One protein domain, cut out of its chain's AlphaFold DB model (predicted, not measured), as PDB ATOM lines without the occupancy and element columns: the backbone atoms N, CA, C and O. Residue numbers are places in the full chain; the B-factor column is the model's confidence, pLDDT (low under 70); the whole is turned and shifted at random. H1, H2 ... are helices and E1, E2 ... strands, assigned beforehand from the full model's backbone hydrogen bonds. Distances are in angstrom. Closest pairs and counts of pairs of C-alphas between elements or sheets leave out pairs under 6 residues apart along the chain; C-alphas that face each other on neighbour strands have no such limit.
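This is residues 25 to 168 of the 185 residues of the protein "uncharacterized protein LOC114252190" of Bombyx mandarina (UniProt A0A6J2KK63). The body is a sandwich, two antiparallel sheets face to face with their strands crossed at 36 degrees, one of five strands and one of four. From the five-strand sheet a long tail, residues 136 to 156, leads past one end of the sandwich to a short helix, H1, off both sheets. The printed part has 144 residues with nine named strands and then one named helix, E1 to E9 and H1; the sheet orders are E5 - E6 - E3 - E8 - E9 and E1 - E2 - E7 - E4. The class is mostly strand, with under half of the residues in named elements. The whole is compact, with a radius of gyration of the C-alphas of 16.2 A, yet elongated, spanning 58 by 30 by 24 A.

E1, residues 34 to 38, and E2, residues 45 to 52, form a hairpin, with N 37 and O 47 2.8 A apart. E2 is antiparallel to E7, residues 106 to 113, with N 48 and O 110 at 2.8 A, and E7 is antiparallel to edge strand E4, residues 73 to 76, with N 111 and O 75 at 2.8 A. In the other sheet E3, residues 61 to 67, is an inner strand between E6, residues 88 to 93, and E8, residues 123 to 128; N 91 and O 63 are 2.8 A apart, and N 64 and O 127 2.8 A. E5, residues 79 to 82, forms a hairpin with E6, N 90 to O 81 at 2.8 A, and E9, residues 131 to 135, one with E8, N 128 to O 131 at 2.8 A. The facing parts of the sheets are 9.9 A apart centre to centre, their best planes at 22 degrees. E4 and E5 meet only through their link. In H1, residues 157 to 165, every O i to N i+4 pair is within hydrogen-bond range; H1 is not on either sheet.

E1 begins at C-alpha 34, (179.636, 165.646, 167.130), and spans 13.4 A; E2 spans 22.7 A, E3 19.4 A, E6 16.8 A and E8 13.8 A. E7, 23.4 A long, begins at C-alpha 106, (187.453, 165.666, 158.162). H1, 11.8 A long, ends at C-alpha 165, (186.928, 163.386, 134.121).

The C-alphas farthest apart, those of Ala 117 and Tyr 168, are 57.9 A from each other. The printed part has no cut. The links E6 to E7, 12 residues, and E9 to H1, 21 residues, are long. The mean pLDDT of the printed part is 77.3; 45 residues are under 70, among them residues 94 to 103 and 139 to 168.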
ATOM      1  N   ALA A  25     176.862 170.536 181.502       69.69
ATOM      2  CA  ALA A  25     177.613 170.262 180.290       69.69
ATOM      3  C   ALA A  25     176.633 169.924 179.156       69.69
ATOM      4  O   ALA A  25     175.741 169.086 179.318       69.69
ATOM      5  N   LEU A  26     176.769 170.605 178.017       87.69
ATOM      6  CA  LEU A  26     175.996 170.274 176.825       87.69
ATOM      7  C   LEU A  26     176.406 168.871 176.375       87.69
ATOM      8  O   LEU A  26     177.529 168.647 175.936       87.69
ATOM      9  N   THR A  27     175.498 167.912 176.523       91.38
ATOM     10  CA  THR A  27     175.719 166.537 176.073       91.38
ATOM     11  C   THR A  27     175.367 166.425 174.599       91.38
ATOM     12  O   THR A  27     174.280 166.841 174.193       91.38
ATOM     13  N   SER A  28     176.286 165.870 173.810       94.38
ATOM     14  CA  SER A  28     176.035 165.592 172.400       94.38
ATOM     15  C   SER A  28     175.006 164.467 172.232       94.38
ATOM     16  O   SER A  28     175.104 163.459 172.935       94.38
ATOM     17  N   PRO A  29     174.051 164.594 171.294       93.94
ATOM     18  CA  PRO A  29     173.164 163.496 170.913       93.94
ATOM     19  C   PRO A  29     173.855 162.395 170.087       93.94
ATOM     20  O   PRO A  29     173.302 161.309 169.956       93.94
ATOM     21  N   CYS A  30     175.044 162.655 169.537       95.12
ATOM     22  CA  CYS A  30     175.821 161.714 168.724       95.12
ATOM     23  C   CYS A  30     177.331 161.936 168.969       95.12
ATOM     24  O   CYS A  30     178.022 162.528 168.138       95.12
ATOM     25  N   PRO A  31     177.868 161.515 170.129       95.56
ATOM     26  CA  PRO A  31     179.251 161.812 170.530       95.56
ATOM     27  C   PRO A  31     180.313 161.217 169.595       95.56
ATOM     28  O   PRO A  31     181.450 161.671 169.598       95.56
ATOM     29  N   GLU A  32     179.939 160.222 168.794       94.62
ATOM     30  CA  GLU A  32     180.793 159.602 167.778       94.62
ATOM     31  C   GLU A  32     181.144 160.539 166.610       94.62
ATOM     32  O   GLU A  32     182.223 160.413 166.044       94.62
ATOM     33  N   TYR A  33     180.272 161.501 166.283       95.44
ATOM     34  CA  TYR A  33     180.496 162.457 165.194       95.44
ATOM     35  C   TYR A  33     180.576 163.895 165.691       95.44
ATOM     36  O   TYR A  33     181.274 164.703 165.098       95.44
ATOM     37  N   PHE A  34     179.846 164.255 166.746       96.88
ATOM     38  CA  PHE A  34     179.636 165.646 167.130       96.88
ATOM     39  C   PHE A  34     179.897 165.873 168.615       96.88
ATOM     40  O   PHE A  34     179.442 165.103 169.458       96.88
ATOM     41  N   THR A  35     180.559 166.978 168.951       96.88
ATOM     42  CA  THR A  35     180.797 167.407 170.333       96.88
ATOM     43  C   THR A  35     180.572 168.909 170.495       96.88
ATOM     44  O   THR A  35     180.840 169.703 169.591       96.88
ATOM     45  N   TYR A  36     180.080 169.294 171.674       95.94
ATOM     46  CA  TYR A  36     179.995 170.685 172.106       95.94
ATOM     47  C   TYR A  36     181.264 171.112 172.831       95.94
ATOM     48  O   TYR A  36     181.699 170.454 173.773       95.94
ATOM     49  N   GLU A  37     181.769 172.285 172.483       94.62
ATOM     50  CA  GLU A  37     182.804 172.983 173.229       94.62
ATOM     51  C   GLU A  37     182.248 174.312 173.740       94.62
ATOM     52  O   GLU A  37     181.793 175.166 172.975       94.62
ATOM     53  N   THR A  38     182.273 174.497 175.055       92.06
ATOM     54  CA  THR A  38     181.852 175.735 175.715       92.06
ATOM     55  C   THR A  38     183.043 176.380 176.403       92.06
ATOM     56  O   THR A  38     183.947 175.696 176.881       92.06
ATOM     57  N   SER A  39     183.038 177.709 176.482       89.06
ATOM     58  CA  SER A  39     184.021 178.447 177.270       89.06
ATOM     59  C   SER A  39     183.321 179.266 178.350       89.06
ATOM     60  O   SER A  39     182.398 180.019 178.029       89.06
ATOM     61  N   PRO A  40     183.786 179.216 179.611       86.31
ATOM     62  CA  PRO A  40     183.311 180.119 180.657       86.31
ATOM     63  C   PRO A  40     183.498 181.605 180.316       86.31
ATOM     64  O   PRO A  40     182.784 182.445 180.850       86.31
ATOM     65  N   SER A  41     184.448 181.941 179.432       89.25
ATOM     66  CA  SER A  41     184.699 183.322 179.000       89.25
ATOM     67  C   SER A  41     183.679 183.848 177.985       89.25
ATOM     68  O   SER A  41     183.600 185.056 177.788       89.25
ATOM     69  N   THR A  42     182.927 182.965 177.321       90.06
ATOM     70  CA  THR A  42     181.912 183.310 176.310       90.06
ATOM     71  C   THR A  42     180.655 182.463 176.533       90.06
ATOM     72  O   THR A  42     180.385 181.537 175.764       90.06
ATOM     73  N   PRO A  43     179.906 182.711 177.622       89.06
ATOM     74  CA  PRO A  43     178.791 181.856 178.033       89.06
ATOM     75  C   PRO A  43     177.596 181.897 177.063       89.06
ATOM     76  O   PRO A  43     176.797 180.959 177.031       89.06
ATOM     77  N   ASP A  44     177.495 182.949 176.249       92.25
ATOM     78  CA  ASP A  44     176.505 183.178 175.188       92.25
ATOM     79  C   ASP A  44     176.817 182.421 173.884       92.25
ATOM     80  O   ASP A  44     176.121 182.590 172.879       92.25
ATOM     81  N   ARG A  45     177.884 181.609 173.872       94.25
ATOM     82  CA  ARG A  45     178.353 180.890 172.687       94.25
ATOM     83  C   ARG A  45     178.786 179.469 173.006       94.25
ATOM     84  O   ARG A  45     179.361 179.183 174.054       94.25
ATOM     85  N   TRP A  46     178.584 178.591 172.035       95.31
ATOM     86  CA  TRP A  46     179.228 177.284 171.996       95.31
ATOM     87  C   TRP A  46     179.778 177.007 170.598       95.31
ATOM     88  O   TRP A  46     179.265 177.507 169.593       95.31
ATOM     89  N   HIS A  47     180.845 176.216 170.549       95.19
ATOM     90  CA  HIS A  47     181.426 175.694 169.322       95.19
ATOM     91  C   HIS A  47     180.977 174.250 169.124       95.19
ATOM     92  O   HIS A  47     180.949 173.455 170.060       95.19
ATOM     93  N   GLY A  48     180.578 173.934 167.902       95.50
ATOM     94  CA  GLY A  48     180.320 172.579 167.462       95.50
ATOM     95  C   GLY A  48     181.547 172.029 166.758       95.50
ATOM     96  O   GLY A  48     182.061 172.673 165.844       95.50
ATOM     97  N   VAL A  49     181.998 170.850 167.173       95.75
ATOM     98  CA  VAL A  49     183.067 170.097 166.514       95.75
ATOM     99  C   VAL A  49     182.448 168.852 165.905       95.75
ATOM    100  O   VAL A  49     181.901 168.025 166.633       95.75
ATOM    101  N   LEU A  50     182.497 168.745 164.581       94.88
ATOM    102  CA  LEU A  50     182.014 167.600 163.821       94.88
ATOM    103  C   LEU A  50     183.213 166.871 163.208       94.88
ATOM    104  O   LEU A  50     183.935 167.464 162.412       94.88
ATOM    105  N   VAL A  51     183.412 165.609 163.566       94.06
ATOM    106  CA  VAL A  51     184.452 164.732 163.023       94.06
ATOM    107  C   VAL A  51     183.775 163.721 162.109       94.06
ATOM    108  O   VAL A  51     182.890 162.980 162.534       94.06
ATOM    109  N   LEU A  52     184.142 163.740 160.830       90.75
ATOM    110  CA  LEU A  52     183.539 162.914 159.793       90.75
ATOM    111  C   LEU A  52     184.558 161.908 159.269       90.75
ATOM    112  O   LEU A  52     185.661 162.312 158.895       90.75
ATOM    113  N   PRO A  53     184.200 160.619 159.198       89.00
ATOM    114  CA  PRO A  53     185.106 159.624 158.669       89.00
ATOM    115  C   PRO A  53     185.214 159.757 157.135       89.00
ATOM    116  O   PRO A  53     184.313 160.320 156.494       89.00
ATOM    117  N   PRO A  54     186.315 159.275 156.532       82.94
ATOM    118  CA  PRO A  54     186.641 159.546 155.132       82.94
ATOM    119  C   PRO A  54     185.550 159.125 154.133       82.94
ATOM    120  O   PRO A  54     185.279 159.836 153.167       82.94
ATOM    121  N   GLU A  55     184.853 158.022 154.400       82.38
ATOM    122  CA  GLU A  55     183.774 157.496 153.558       82.38
ATOM    123  C   GLU A  55     182.564 158.439 153.440       82.38
ATOM    124  O   GLU A  55     181.731 158.288 152.548       82.38
ATOM    125  N   MET A  56     182.436 159.426 154.335       81.38
ATOM    126  CA  MET A  56     181.357 160.414 154.285       81.38
ATOM    127  C   MET A  56     181.711 161.657 153.462       81.38
ATOM    128  O   MET A  56     180.818 162.467 153.204       81.38
ATOM    129  N   VAL A  57     182.974 161.818 153.047       77.38
ATOM    130  CA  VAL A  57     183.500 163.057 152.439       77.38
ATOM    131  C   VAL A  57     184.090 162.876 151.030       77.38
ATOM    132  O   VAL A  57     184.691 163.808 150.507       77.38
ATOM    133  N   GLU A  58     183.894 161.715 150.392       63.81
ATOM    134  CA  GLU A  58     184.628 161.285 149.182       63.81
ATOM    135  C   GLU A  58     184.535 162.212 147.945       63.81
ATOM    136  O   GLU A  58     185.512 162.316 147.209       63.81
ATOM    137  N   ASP A  59     183.413 162.903 147.703       65.81
ATOM    138  CA  ASP A  59     183.206 163.684 146.461       65.81
ATOM    139  C   ASP A  59     182.823 165.159 146.699       65.81
ATOM    140  O   ASP A  59     183.210 166.067 145.960       65.81
ATOM    141  N   TYR A  60     181.979 165.400 147.697       70.62
ATOM    142  CA  TYR A  60     181.445 166.703 148.078       70.62
ATOM    143  C   TYR A  60     181.062 166.651 149.549       70.62
ATOM    144  O   TYR A  60     180.763 165.580 150.075       70.62
ATOM    145  N   LEU A  61     181.043 167.807 150.211       79.62
ATOM    146  CA  LEU A  61     180.635 167.891 151.607       79.62
ATOM    147  C   LEU A  61     179.595 168.986 151.800       79.62
ATOM    148  O   LEU A  61     179.882 170.180 151.678       79.62
ATOM    149  N   TRP A  62     178.374 168.540 152.076       84.06
ATOM    150  CA  TRP A  62     177.228 169.371 152.411       84.06
ATOM    151  C   TRP A  62     176.731 168.949 153.779       84.06
ATOM    152  O   TRP A  62     176.317 167.802 153.968       84.06
ATOM    153  N   ILE A  63     176.777 169.874 154.729       88.06
ATOM    154  CA  ILE A  63     176.388 169.596 156.107       88.06
ATOM    155  C   ILE A  63     175.183 170.449 156.427       88.06
ATOM    156  O   ILE A  63     175.249 171.675 156.441       88.06
ATOM    157  N   TYR A  64     174.081 169.774 156.693       89.50
ATOM    158  CA  TYR A  64     172.867 170.385 157.182       89.50
ATOM    159  C   TYR A  64     172.804 170.231 158.698       89.50
ATOM    160  O   TYR A  64     172.948 169.121 159.219       89.50
ATOM    161  N   ILE A  65     172.562 171.336 159.393       91.31
ATOM    162  CA  ILE A  65     172.433 171.385 160.847       91.31
ATOM    163  C   ILE A  65     171.120 172.073 161.186       91.31
ATOM    164  O   ILE A  65     170.904 173.227 160.824       91.31
ATOM    165  N   ALA A  66     170.268 171.369 161.925       90.25
ATOM    166  CA  ALA A  66     169.070 171.934 162.526       90.25
ATOM    167  C   ALA A  66     169.272 172.075 164.028       90.25
ATOM    168  O   ALA A  66     169.707 171.132 164.700       90.25
ATOM    169  N   LEU A  67     168.902 173.227 164.565       91.25
ATOM    170  CA  LEU A  67     168.852 173.488 165.991       91.25
ATOM    171  C   LEU A  67     167.407 173.401 166.480       91.25
ATOM    172  O   LEU A  67     166.464 173.699 165.755       91.25
ATOM    173  N   ASN A  68     167.219 173.007 167.734       88.56
ATOM    174  CA  ASN A  68     165.893 172.946 168.353       88.56
ATOM    175  C   ASN A  68     165.311 174.330 168.698       88.56
ATOM    176  O   ASN A  68     164.195 174.404 169.216       88.56
ATOM    177  N   ARG A  69     166.100 175.397 168.528       87.19
ATOM    178  CA  ARG A  69     165.776 176.775 168.899       87.19
ATOM    179  C   ARG A  69     166.506 177.753 167.994       87.19
ATOM    180  O   ARG A  69     167.617 177.479 167.537       87.19
ATOM    181  N   LYS A  70     165.896 178.924 167.817       88.06
ATOM    182  CA  LYS A  70     166.485 180.065 167.114       88.06
ATOM    183  C   LYS A  70     167.745 180.565 167.818       88.06
ATOM    184  O   LYS A  70     167.812 180.594 169.046       88.06
ATOM    185  N   ILE A  71     168.705 181.004 167.015       90.44
ATOM    186  CA  ILE A  71     169.962 181.607 167.459       90.44
ATOM    187  C   ILE A  71     170.141 183.020 166.883       90.44
ATOM    188  O   ILE A  71     169.346 183.475 166.060       90.44
ATOM    189  N   HIS A  72     171.193 183.717 167.321       90.06
ATOM    190  CA  HIS A  72     171.566 185.037 166.807       90.06
ATOM    191  C   HIS A  72     172.560 184.957 165.650       90.06
ATOM    192  O   HIS A  72     172.389 185.641 164.646       90.06
ATOM    193  N   VAL A  73     173.606 184.139 165.794       87.62
ATOM    194  CA  VAL A  73     174.671 184.013 164.787       87.62
ATOM    195  C   VAL A  73     175.097 182.564 164.676       87.62
ATOM    196  O   VAL A  73     175.374 181.928 165.695       87.62
ATOM    197  N   PHE A  74     175.214 182.099 163.436       90.25
ATOM    198  CA  PHE A  74     175.892 180.870 163.057       90.25
ATOM    199  C   PHE A  74     177.100 181.225 162.194       90.25
ATOM    200  O   PHE A  74     176.984 182.067 161.305       90.25
ATOM    201  N   GLY A  75     178.242 180.591 162.435       87.94
ATOM    202  CA  GLY A  75     179.430 180.768 161.602       87.94
ATOM    203  C   GLY A  75     180.215 179.475 161.464       87.94
ATOM    204  O   GLY A  75     180.268 178.685 162.400       87.94
ATOM    205  N   SER A  76     180.837 179.264 160.312       86.00
ATOM    206  CA  SER A  76     181.773 178.170 160.042       86.00
ATOM    207  C   SER A  76     182.967 178.733 159.276       86.00
ATOM    208  O   SER A  76     182.863 179.796 158.665       86.00
ATOM    209  N   ASP A  77     184.085 178.012 159.277       75.31
ATOM    210  CA  ASP A  77     185.249 178.342 158.441       75.31
ATOM    211  C   ASP A  77     184.988 178.069 156.942       75.31
ATOM    212  O   ASP A  77     185.789 178.424 156.077       75.31
ATOM    213  N   SER A  78     183.868 177.411 156.624       74.62
ATOM    214  CA  SER A  78     183.376 177.157 155.263       74.62
ATOM    215  C   SER A  78     182.181 178.053 154.921       74.62
ATOM    216  O   SER A  78     181.643 178.739 155.788       74.62
ATOM    217  N   GLY A  79     181.754 178.055 153.653       70.94
ATOM    218  CA  GLY A  79     180.566 178.803 153.240       70.94
ATOM    219  C   GLY A  79     179.332 178.342 154.019       70.94
ATOM    220  O   GLY A  79     179.139 177.143 154.230       70.94
ATOM    221  N   THR A  80     178.526 179.294 154.497       77.62
ATOM    222  CA  THR A  80     177.309 179.010 155.268       77.62
ATOM    223  C   THR A  80     176.108 179.749 154.709       77.62
ATOM    224  O   THR A  80     176.169 180.961 154.498       77.62
ATOM    225  N   THR A  81     174.994 179.039 154.585       76.62
ATOM    226  CA  THR A  81     173.668 179.593 154.295       76.62
ATOM    227  C   THR A  81     172.727 179.230 155.440       76.62
ATOM    228  O   THR A  81     172.840 178.146 156.009       76.62
ATOM    229  N   SER A  82     171.793 180.109 155.792       77.56
ATOM    230  CA  SER A  82     170.802 179.861 156.843       77.56
ATOM    231  C   SER A  82     169.386 180.119 156.349       77.56
ATOM    232  O   SER A  82     169.176 180.899 155.422       77.56
ATOM    233  N   THR A  83     168.405 179.510 157.005       67.38
ATOM    234  CA  THR A  83     167.006 179.938 156.890       67.38
ATOM    235  C   THR A  83     166.765 181.284 157.564       67.38
ATOM    236  O   THR A  83     167.510 181.697 158.454       67.38
ATOM    237  N   GLU A  84     165.666 181.947 157.197       67.56
ATOM    238  CA  GLU A  84     165.245 183.230 157.786       67.56
ATOM    239  C   GLU A  84     164.975 183.141 159.296       67.56
ATOM    240  O   GLU A  84     165.149 184.108 160.040       67.56
ATOM    241  N   ASN A  85     164.560 181.965 159.779       70.69
ATOM    242  CA  ASN A  85     164.295 181.739 161.195       70.69
ATOM    243  C   ASN A  85     165.564 181.443 162.017       70.69
ATOM    244  O   ASN A  85     165.446 181.315 163.235       70.69
ATOM    245  N   PHE A  86     166.748 181.367 161.390       78.00
ATOM    246  CA  PHE A  86     168.035 181.064 162.030       78.00
ATOM    247  C   PHE A  86     167.974 179.823 162.930       78.00
ATOM    248  O   PHE A  86     168.437 179.836 164.072       78.00
ATOM    249  N   GLN A  87     167.353 178.758 162.430       82.94
ATOM    250  CA  GLN A  87     167.323 177.446 163.088       82.94
ATOM    251  C   GLN A  87     167.974 176.360 162.249       82.94
ATOM    252  O   GLN A  87     168.388 175.338 162.790       82.94
ATOM    253  N   GLU A  88     168.079 176.579 160.946       83.94
ATOM    254  CA  GLU A  88     168.594 175.602 160.014       83.94
ATOM    255  C   GLU A  88     169.722 176.230 159.202       83.94
ATOM    256  O   GLU A  88     169.635 177.376 158.747       83.94
ATOM    257  N   PHE A  89     170.795 175.466 159.046       84.12
ATOM    258  CA  PHE A  89     172.050 175.932 158.487       84.12
ATOM    259  C   PHE A  89     172.586 174.899 157.513       84.12
ATOM    260  O   PHE A  89     172.568 173.698 157.788       84.12
ATOM    261  N   LEU A  90     173.092 175.381 156.389       85.38
ATOM    262  CA  LEU A  90     173.806 174.595 155.404       85.38
ATOM    263  C   LEU A  90     175.248 175.087 155.342       85.38
ATOM    264  O   LEU A  90     175.488 176.261 155.072       85.38
ATOM    265  N   ILE A  91     176.192 174.180 155.564       84.56
ATOM    266  CA  ILE A  91     177.620 174.405 155.354       84.56
ATOM    267  C   ILE A  91     178.007 173.721 154.042       84.56
ATOM    268  O   ILE A  91     177.797 172.512 153.897       84.56
ATOM    269  N   ASP A  92     178.580 174.476 153.105       79.56
ATOM    270  CA  ASP A  92     179.062 173.961 151.826       79.56
ATOM    271  C   ASP A  92     180.588 174.077 151.694       79.56
ATOM    272  O   ASP A  92     181.190 175.151 151.633       79.56
ATOM    273  N   LYS A  93     181.265 172.929 151.610       74.00
ATOM    274  CA  LYS A  93     182.706 172.896 151.343       74.00
ATOM    275  C   LYS A  93     182.915 172.593 149.859       74.00
ATOM    276  O   LYS A  93     183.006 171.442 149.450       74.00
ATOM    277  N   LYS A  94     182.969 173.647 149.031       63.41
ATOM    278  CA  LYS A  94     183.098 173.547 147.557       63.41
ATOM    279  C   LYS A  94     184.495 173.187 147.044       63.41
ATOM    280  O   LYS A  94     184.687 173.101 145.833       63.41
ATOM    281  N   LYS A  95     185.496 173.028 147.914       59.22
ATOM    282  CA  LYS A  95     186.819 172.590 147.455       59.22
ATOM    283  C   LYS A  95     186.700 171.130 147.036       59.22
ATOM    284  O   LYS A  95     186.511 170.283 147.899       59.22
ATOM    285  N   TYR A  96     186.782 170.885 145.725       51.41
ATOM    286  CA  TYR A  96     186.977 169.565 145.132       51.41
ATOM    287  C   TYR A  96     188.005 168.819 145.982       51.41
ATOM    288  O   TYR A  96     189.164 169.236 146.040       51.41
ATOM    289  N   PHE A  97     187.561 167.804 146.722       53.88
ATOM    290  CA  PHE A  97     188.467 166.985 147.509       53.88
ATOM    291  C   PHE A  97     189.433 166.349 146.509       53.88
ATOM    292  O   PHE A  97     189.038 165.560 145.653       53.88
ATOM    293  N   ASN A  98     190.705 166.755 146.555       51.09
ATOM    294  CA  ASN A  98     191.742 166.023 145.845       51.09
ATOM    295  C   ASN A  98     191.714 164.594 146.400       51.09
ATOM    296  O   ASN A  98     191.582 164.412 147.611       51.09
ATOM    297  N   PHE A  99     191.843 163.592 145.534       47.78
ATOM    298  CA  PHE A  99     191.722 162.167 145.873       47.78
ATOM    299  C   PHE A  99     192.563 161.730 147.100       47.78
ATOM    300  O   PHE A  99     192.229 160.755 147.766       47.78
ATOM    301  N   ASP A 100     193.622 162.471 147.447       51.88
ATOM    302  CA  ASP A 100     194.451 162.232 148.637       51.88
ATOM    303  C   ASP A 100     193.813 162.655 149.973       51.88
ATOM    304  O   ASP A 100     194.138 162.080 151.011       51.88
ATOM    305  N   SER A 101     192.885 163.617 149.973       52.06
ATOM    306  CA  SER A 101     192.147 164.036 151.180       52.06
ATOM    307  C   SER A 101     191.051 163.052 151.608       52.06
ATOM    308  O   SER A 101     190.602 163.110 152.746       52.06
ATOM    309  N   ALA A 102     190.700 162.080 150.760       54.19
ATOM    310  CA  ALA A 102     189.762 160.999 151.078       54.19
ATOM    311  C   ALA A 102     190.353 159.911 152.008       54.19
ATOM    312  O   ALA A 102     189.769 158.843 152.160       54.19
ATOM    313  N   LYS A 103     191.533 160.140 152.609       61.94
ATOM    314  CA  LYS A 103     192.217 159.171 153.487       61.94
ATOM    315  C   LYS A 103     192.220 159.541 154.971       61.94
ATOM    316  O   LYS A 103     192.662 158.727 155.776       61.94
ATOM    317  N   SER A 104     191.766 160.736 155.341       74.94
ATOM    318  CA  SER A 104     191.767 161.209 156.730       74.94
ATOM    319  C   SER A 104     190.397 161.716 157.150       74.94
ATOM    320  O   SER A 104     189.629 162.188 156.315       74.94
ATOM    321  N   GLU A 105     190.116 161.642 158.448       86.12
ATOM    322  CA  GLU A 105     188.921 162.249 159.025       86.12
ATOM    323  C   GLU A 105     188.885 163.754 158.732       86.12
ATOM    324  O   GLU A 105     189.899 164.456 158.799       86.12
ATOM    325  N   GLU A 106     187.701 164.255 158.413       86.50
ATOM    326  CA  GLU A 106     187.453 165.666 158.162       86.50
ATOM    327  C   GLU A 106     186.834 166.289 159.414       86.50
ATOM    328  O   GLU A 106     185.797 165.835 159.900       86.50
ATOM    329  N   THR A 107     187.456 167.347 159.935       90.44
ATOM    330  CA  THR A 107     186.948 168.070 161.106       90.44
ATOM    331  C   THR A 107     186.346 169.401 160.686       90.44
ATOM    332  O   THR A 107     187.042 170.281 160.182       90.44
ATOM    333  N   ILE A 108     185.057 169.577 160.955       90.19
ATOM    334  CA  ILE A 108     184.317 170.808 160.689       90.19
ATOM    335  C   ILE A 108     183.974 171.473 162.009       90.19
ATOM    336  O   ILE A 108     183.367 170.869 162.895       90.19
ATOM    337  N   ARG A 109     184.337 172.751 162.125       93.12
ATOM    338  CA  ARG A 109     184.059 173.558 163.305       93.12
ATOM    339  C   ARG A 109     183.096 174.679 162.953       93.12
ATOM    340  O   ARG A 109     183.229 175.330 161.920       93.12
ATOM    341  N   PHE A 110     182.112 174.890 163.815       93.62
ATOM    342  CA  PHE A 110     181.160 175.983 163.676       93.62
ATOM    343  C   PHE A 110     180.875 176.617 165.035       93.62
ATOM    344  O   PHE A 110     181.066 176.001 166.081       93.62
ATOM    345  N   VAL A 111     180.451 177.872 165.029       94.75
ATOM    346  CA  VAL A 111     180.109 178.649 166.217       94.75
ATOM    347  C   VAL A 111     178.631 178.996 166.191       94.75
ATOM    348  O   VAL A 111     178.082 179.363 165.154       94.75
ATOM    349  N   THR A 112     178.004 178.897 167.356       94.50
ATOM    350  CA  THR A 112     176.616 179.283 167.582       94.50
ATOM    351  C   THR A 112     176.567 180.293 168.720       94.50
ATOM    352  O   THR A 112     177.046 180.004 169.816       94.50
ATOM    353  N   SER A 113     175.988 181.470 168.476       94.12
ATOM    354  CA  SER A 113     175.706 182.470 169.517       94.12
ATOM    355  C   SER A 113     174.209 182.641 169.736       94.12
ATOM    356  O   SER A 113     173.420 182.567 168.791       94.12
ATOM    357  N   TYR A 114     173.813 182.871 170.981       92.62
ATOM    358  CA  TYR A 114     172.415 182.895 171.396       92.62
ATOM    359  C   TYR A 114     172.192 183.871 172.550       92.62
ATOM    360  O   TYR A 114     173.133 184.343 173.183       92.62
ATOM    361  N   ASP A 115     170.927 184.181 172.825       90.62
ATOM    362  CA  ASP A 115     170.555 184.915 174.030       90.62
ATOM    363  C   ASP A 115     170.749 184.024 175.264       90.62
ATOM    364  O   ASP A 115     170.039 183.033 175.445       90.62
ATOM    365  N   TYR A 116     171.703 184.381 176.123       87.12
ATOM    366  CA  TYR A 116     171.996 183.634 177.346       87.12
ATOM    367  C   TYR A 116     170.856 183.686 178.380       87.12
ATOM    368  O   TYR A 116     170.821 182.867 179.297       87.12
ATOM    369  N   ALA A 117     169.896 184.607 178.236       88.44
ATOM    370  CA  ALA A 117     168.685 184.634 179.055       88.44
ATOM    371  C   ALA A 117     167.663 183.546 178.664       88.44
ATOM    372  O   ALA A 117     166.709 183.304 179.405       88.44
ATOM    373  N   GLN A 118     167.844 182.886 177.515       87.69
ATOM    374  CA  GLN A 118     166.968 181.833 177.005       87.69
ATOM    375  C   GLN A 118     167.595 180.440 177.178       87.69
ATOM    376  O   GLN A 118     168.813 180.307 177.328       87.69
ATOM    377  N   PRO A 119     166.794 179.356 177.128       88.06
ATOM    378  CA  PRO A 119     167.336 178.004 177.130       88.06
ATOM    379  C   PRO A 119     168.326 177.787 175.982       88.06
ATOM    380  O   PRO A 119     168.011 178.069 174.824       88.06
ATOM    381  N   ILE A 120     169.491 177.225 176.312       90.75
ATOM    382  CA  ILE A 120     170.602 177.033 175.374       90.75
ATOM    383  C   ILE A 120     170.140 176.219 174.145       90.75
ATOM    384  O   ILE A 120     169.644 175.097 174.319       90.75
ATOM    385  N   PRO A 121     170.312 176.744 172.916       92.12
ATOM    386  CA  PRO A 121     170.029 176.023 171.679       92.12
ATOM    387  C   PRO A 121     170.903 174.779 171.539       92.12
ATOM    388  O   PRO A 121     172.101 174.806 171.821       92.12
ATOM    389  N   ARG A 122     170.293 173.683 171.092       92.62
ATOM    390  CA  ARG A 122     170.918 172.371 170.915       92.62
ATOM    391  C   ARG A 122     170.723 171.885 169.491       92.62
ATOM    392  O   ARG A 122     169.765 172.254 168.819       92.62
ATOM    393  N   VAL A 123     171.627 171.018 169.065       93.31
ATOM    394  CA  VAL A 123     171.571 170.327 167.787       93.31
ATOM    395  C   VAL A 123     170.425 169.340 167.870       93.31
ATOM    396  O   VAL A 123     170.358 168.522 168.784       93.31
ATOM    397  N   LYS A 124     169.523 169.443 166.903       90.81
ATOM    398  CA  LYS A 124     168.381 168.559 166.743       90.81
ATOM    399  C   LYS A 124     168.670 167.489 165.702       90.81
ATOM    400  O   LYS A 124     168.393 166.320 165.954       90.81
ATOM    401  N   ILE A 125     169.202 167.890 164.550       91.44
ATOM    402  CA  ILE A 125     169.534 167.007 163.428       91.44
ATOM    403  C   ILE A 125     170.863 167.459 162.822       91.44
ATOM    404  O   ILE A 125     171.075 168.657 162.637       91.44
ATOM    405  N   ILE A 126     171.711 166.498 162.459       92.69
ATOM    406  CA  ILE A 126     172.819 166.706 161.521       92.69
ATOM    407  C   ILE A 126     172.653 165.729 160.363       92.69
ATOM    408  O   ILE A 126     172.485 164.521 160.570       92.69
ATOM    409  N   ARG A 127     172.726 166.252 159.140       90.69
ATOM    410  CA  ARG A 127     172.834 165.445 157.925       90.69
ATOM    411  C   ARG A 127     174.104 165.803 157.179       90.69
ATOM    412  O   ARG A 127     174.407 166.978 157.002       90.69
ATOM    413  N   VAL A 128     174.793 164.786 156.694       88.56
ATOM    414  CA  VAL A 128     175.969 164.910 155.838       88.56
ATOM    415  C   VAL A 128     175.617 164.295 154.500       88.56
ATOM    416  O   VAL A 128     175.191 163.143 154.437       88.56
ATOM    417  N   ASN A 129     175.726 165.078 153.429       82.75
ATOM    418  CA  ASN A 129     175.411 164.644 152.067       82.75
ATOM    419  C   ASN A 129     174.008 164.015 151.936       82.75
ATOM    420  O   ASN A 129     173.785 163.082 151.167       82.75
ATOM    421  N   GLY A 130     173.046 164.523 152.715       80.19
ATOM    422  CA  GLY A 130     171.665 164.031 152.770       80.19
ATOM    423  C   GLY A 130     171.439 162.835 153.705       80.19
ATOM    424  O   GLY A 130     170.291 162.547 154.043       80.19
ATOM    425  N   ARG A 131     172.497 162.172 154.192       86.94
ATOM    426  CA  ARG A 131     172.397 161.101 155.191       86.94
ATOM    427  C   ARG A 131     172.332 161.687 156.593       86.94
ATOM    428  O   ARG A 131     173.188 162.471 156.984       86.94
ATOM    429  N   GLU A 132     171.342 161.276 157.372       91.06
ATOM    430  CA  GLU A 132     171.272 161.612 158.792       91.06
ATOM    431  C   GLU A 132     172.311 160.829 159.590       91.06
ATOM    432  O   GLU A 132     172.342 159.601 159.540       91.06
ATOM    433  N   ILE A 133     173.155 161.561 160.315       93.31
ATOM    434  CA  ILE A 133     174.204 160.998 161.176       93.31
ATOM    435  C   ILE A 133     173.975 161.330 162.650       93.31
ATOM    436  O   ILE A 133     174.649 160.804 163.525       93.31
ATOM    437  N   CYS A 134     173.036 162.231 162.934       93.88
ATOM    438  CA  CYS A 134     172.766 162.689 164.280       93.88
ATOM    439  C   CYS A 134     171.317 163.126 164.419       93.88
ATOM    440  O   CYS A 134     170.837 163.941 163.624       93.88
ATOM    441  N   ARG A 135     170.650 162.649 165.468       92.00
ATOM    442  CA  ARG A 135     169.318 163.106 165.857       92.00
ATOM    443  C   ARG A 135     169.177 163.084 167.367       92.00
ATOM    444  O   ARG A 135     169.335 162.045 167.998       92.00
ATOM    445  N   ASP A 136     168.799 164.219 167.935       90.38
ATOM    446  CA  ASP A 136     168.373 164.277 169.325       90.38
ATOM    447  C   ASP A 136     166.880 163.943 169.417       90.38
ATOM    448  O   ASP A 136     166.036 164.721 168.975       90.38
ATOM    449  N   ASN A 137     166.530 162.791 169.984       83.25
ATOM    450  CA  ASN A 137     165.129 162.400 170.188       83.25
ATOM    451  C   ASN A 137     164.511 163.010 171.457       83.25
ATOM    452  O   ASN A 137     163.291 163.004 171.594       83.25
ATOM    453  N   ASN A 138     165.326 163.573 172.353       78.50
ATOM    454  CA  ASN A 138     164.889 164.057 173.663       78.50
ATOM    455  C   ASN A 138     164.445 165.526 173.651       78.50
ATOM    456  O   ASN A 138     163.828 165.996 174.605       78.50
ATOM    457  N   THR A 139     164.742 166.274 172.589       65.75
ATOM    458  CA  THR A 139     164.289 167.660 172.431       65.75
ATOM    459  C   THR A 139     162.963 167.733 171.673       65.75
ATOM    460  O   THR A 139     162.827 167.183 170.582       65.75
ATOM    461  N   THR A 140     161.962 168.424 172.219       58.12
ATOM    462  CA  THR A 140     160.685 168.676 171.529       58.12
ATOM    463  C   THR A 140     160.918 169.510 170.263       58.12
ATOM    464  O   THR A 140     161.760 170.409 170.265       58.12
ATOM    465  N   GLN A 141     160.207 169.198 169.174       51.78
ATOM    466  CA  GLN A 141     160.283 169.956 167.920       51.78
ATOM    467  C   GLN A 141     159.847 171.409 168.152       51.78
ATOM    468  O   GLN A 141     158.808 171.652 168.766       51.78
ATOM    469  N   VAL A 142     160.610 172.366 167.629       50.47
ATOM    470  CA  VAL A 142     160.107 173.716 167.361       50.47
ATOM    471  C   VAL A 142     160.356 173.981 165.882       50.47
ATOM    472  O   VAL A 142     161.492 174.157 165.461       50.47
ATOM    473  N   GLY A 143     159.272 173.939 165.105       51.84
ATOM    474  CA  GLY A 143     159.266 173.997 163.641       51.84
ATOM    475  C   GLY A 143     159.049 172.609 163.040       51.84
ATOM    476  O   GLY A 143     159.991 171.839 162.898       51.84
ATOM    477  N   ASN A 144     157.797 172.274 162.719       47.56
ATOM    478  CA  ASN A 144     157.405 170.942 162.233       47.56
ATOM    479  C   ASN A 144     157.794 170.653 160.772       47.56
ATOM    480  O   ASN A 144     157.417 169.611 160.246       47.56
ATOM    481  N   GLU A 145     158.565 171.512 160.113       53.50
ATOM    482  CA  GLU A 145     159.022 171.277 158.747       53.50
ATOM    483  C   GLU A 145     160.505 171.622 158.658       53.50
ATOM    484  O   GLU A 145     160.896 172.765 158.874       53.50
ATOM    485  N   ILE A 146     161.331 170.610 158.377       57.22
ATOM    486  CA  ILE A 146     162.707 170.817 157.918       57.22
ATOM    487  C   ILE A 146     162.582 171.546 156.582       57.22
ATOM    488  O   ILE A 146     162.102 170.964 155.610       57.22
ATOM    489  N   SER A 147     162.941 172.826 156.559       57.41
ATOM    490  CA  SER A 147     162.711 173.697 155.406       57.41
ATOM    491  C   SER A 147     163.745 173.503 154.297       57.41
ATOM    492  O   SER A 147     163.469 173.809 153.137       57.41
ATOM    493  N   PHE A 148     164.914 172.939 154.610       56.81
ATOM    494  CA  PHE A 148     165.885 172.580 153.580       56.81
ATOM    495  C   PHE A 148     165.521 171.252 152.890       56.81
ATOM    496  O   PHE A 148     165.274 170.249 153.569       56.81
ATOM    497  N   PRO A 149     165.542 171.196 151.543       51.31
ATOM    498  CA  PRO A 149     165.296 169.959 150.816       51.31
ATOM    499  C   PRO A 149     166.314 168.889 151.239       51.31
ATOM    500  O   PRO A 149     167.499 169.168 151.417       51.31
ATOM    501  N   THR A 150     165.851 167.640 151.391       53.09
ATOM    502  CA  THR A 150     166.627 166.457 151.841       53.09
ATOM    503  C   THR A 150     167.900 166.207 151.027       53.09
ATOM    504  O   THR A 150     168.794 165.469 151.438       53.09
ATOM    505  N   ARG A 151     168.010 166.858 149.879       47.06
ATOM    506  CA  ARG A 151     169.216 166.974 149.095       47.06
ATOM    507  C   ARG A 151     169.229 168.393 148.547       47.06
ATOM    508  O   ARG A 151     168.185 168.834 148.065       47.06
ATOM    509  N   PRO A 152     170.365 169.086 148.497       46.81
ATOM    510  CA  PRO A 152     170.499 169.984 147.369       46.81
ATOM    511  C   PRO A 152     170.254 169.216 146.083       46.81
ATOM    512  O   PRO A 152     170.678 168.065 145.952       46.81
ATOM    513  N   GLU A 153     169.592 169.831 145.118       46.09
ATOM    514  CA  GLU A 153     169.807 169.406 143.748       46.09
ATOM    515  C   GLU A 153     171.313 169.492 143.541       46.09
ATOM    516  O   GLU A 153     171.877 170.586 143.525       46.09
ATOM    517  N   LEU A 154     171.977 168.330 143.559       46.25
ATOM    518  CA  LEU A 154     173.394 168.200 143.284       46.25
ATOM    519  C   LEU A 154     173.557 168.977 141.985       46.25
ATOM    520  O   LEU A 154     172.980 168.535 140.985       46.25
ATOM    521  N   PRO A 155     174.199 170.163 141.987       44.00
ATOM    522  CA  PRO A 155     174.232 170.953 140.781       44.00
ATOM    523  C   PRO A 155     174.808 170.026 139.730       44.00
ATOM    524  O   PRO A 155     175.763 169.292 140.025       44.00
ATOM    525  N   ASN A 156     174.236 170.045 138.529       47.09
ATOM    526  CA  ASN A 156     174.748 169.306 137.380       47.09
ATOM    527  C   ASN A 156     176.285 169.378 137.276       47.09
ATOM    528  O   ASN A 156     176.872 168.499 136.678       47.09
ATOM    529  N   MET A 157     176.956 170.348 137.909       42.25
ATOM    530  CA  MET A 157     178.397 170.391 138.168       42.25
ATOM    531  C   MET A 157     179.061 169.095 138.660       42.25
ATOM    532  O   MET A 157     180.155 168.819 138.181       42.25
ATOM    533  N   LEU A 158     178.480 168.286 139.562       49.97
ATOM    534  CA  LEU A 158     179.157 167.042 139.983       49.97
ATOM    535  C   LEU A 158     179.090 165.986 138.872       49.97
ATOM    536  O   LEU A 158     180.092 165.342 138.565       49.97
ATOM    537  N   LEU A 159     177.934 165.892 138.210       52.44
ATOM    538  CA  LEU A 159     177.737 165.067 137.021       52.44
ATOM    539  C   LEU A 159     178.662 165.524 135.882       52.44
ATOM    540  O   LEU A 159     179.360 164.705 135.309       52.44
ATOM    541  N   ILE A 160     178.745 166.830 135.620       48.81
ATOM    542  CA  ILE A 160     179.618 167.453 134.616       48.81
ATOM    543  C   ILE A 160     181.091 167.225 134.969       48.81
ATOM    544  O   ILE A 160     181.878 166.930 134.081       48.81
ATOM    545  N   SER A 161     181.481 167.306 136.244       49.22
ATOM    546  CA  SER A 161     182.865 167.046 136.664       49.22
ATOM    547  C   SER A 161     183.256 165.578 136.490       49.22
ATOM    548  O   SER A 161     184.338 165.301 135.980       49.22
ATOM    549  N   LYS A 162     182.352 164.639 136.814       52.44
ATOM    550  CA  LYS A 162     182.554 163.204 136.576       52.44
ATOM    551  C   LYS A 162     182.558 162.887 135.077       52.44
ATOM    552  O   LYS A 162     183.440 162.169 134.628       52.44
ATOM    553  N   LEU A 163     181.660 163.488 134.293       53.34
ATOM    554  CA  LEU A 163     181.601 163.338 132.833       53.34
ATOM    555  C   LEU A 163     182.861 163.892 132.142       53.34
ATOM    556  O   LEU A 163     183.448 163.204 131.303       53.34
ATOM    557  N   ASN A 164     183.338 165.069 132.558       47.69
ATOM    558  CA  ASN A 164     184.582 165.666 132.066       47.69
ATOM    559  C   ASN A 164     185.816 164.839 132.462       47.69
ATOM    560  O   ASN A 164     186.718 164.677 131.646       47.69
ATOM    561  N   ALA A 165     185.851 164.277 133.678       52.16
ATOM    562  CA  ALA A 165     186.928 163.386 134.121       52.16
ATOM    563  C   ALA A 165     186.944 162.048 133.357       52.16
ATOM    564  O   ALA A 165     188.006 161.461 133.170       52.16
ATOM    565  N   THR A 166     185.788 161.587 132.870       54.66
ATOM    566  CA  THR A 166     185.669 160.393 132.014       54.66
ATOM    567  C   THR A 166     185.907 160.658 130.521       54.66
ATOM    568  O   THR A 166     185.820 159.728 129.725       54.66
ATOM    569  N   GLY A 167     186.208 161.899 130.117       48.16
ATOM    570  CA  GLY A 167     186.480 162.249 128.716       48.16
ATOM    571  C   GLY A 167     185.253 162.228 127.792       48.16
ATOM    572  O   GLY A 167     185.417 162.187 126.574       48.16
ATOM    573  N   TYR A 168     184.032 162.259 128.337       49.44
ATOM    574  CA  TYR A 168     182.809 162.288 127.533       49.44
ATOM    575  C   TYR A 168     182.529 163.704 127.011       49.44
ATOM    576  O   TYR A 168     182.475 164.670 127.769       49.44
TER     577      TYR A 168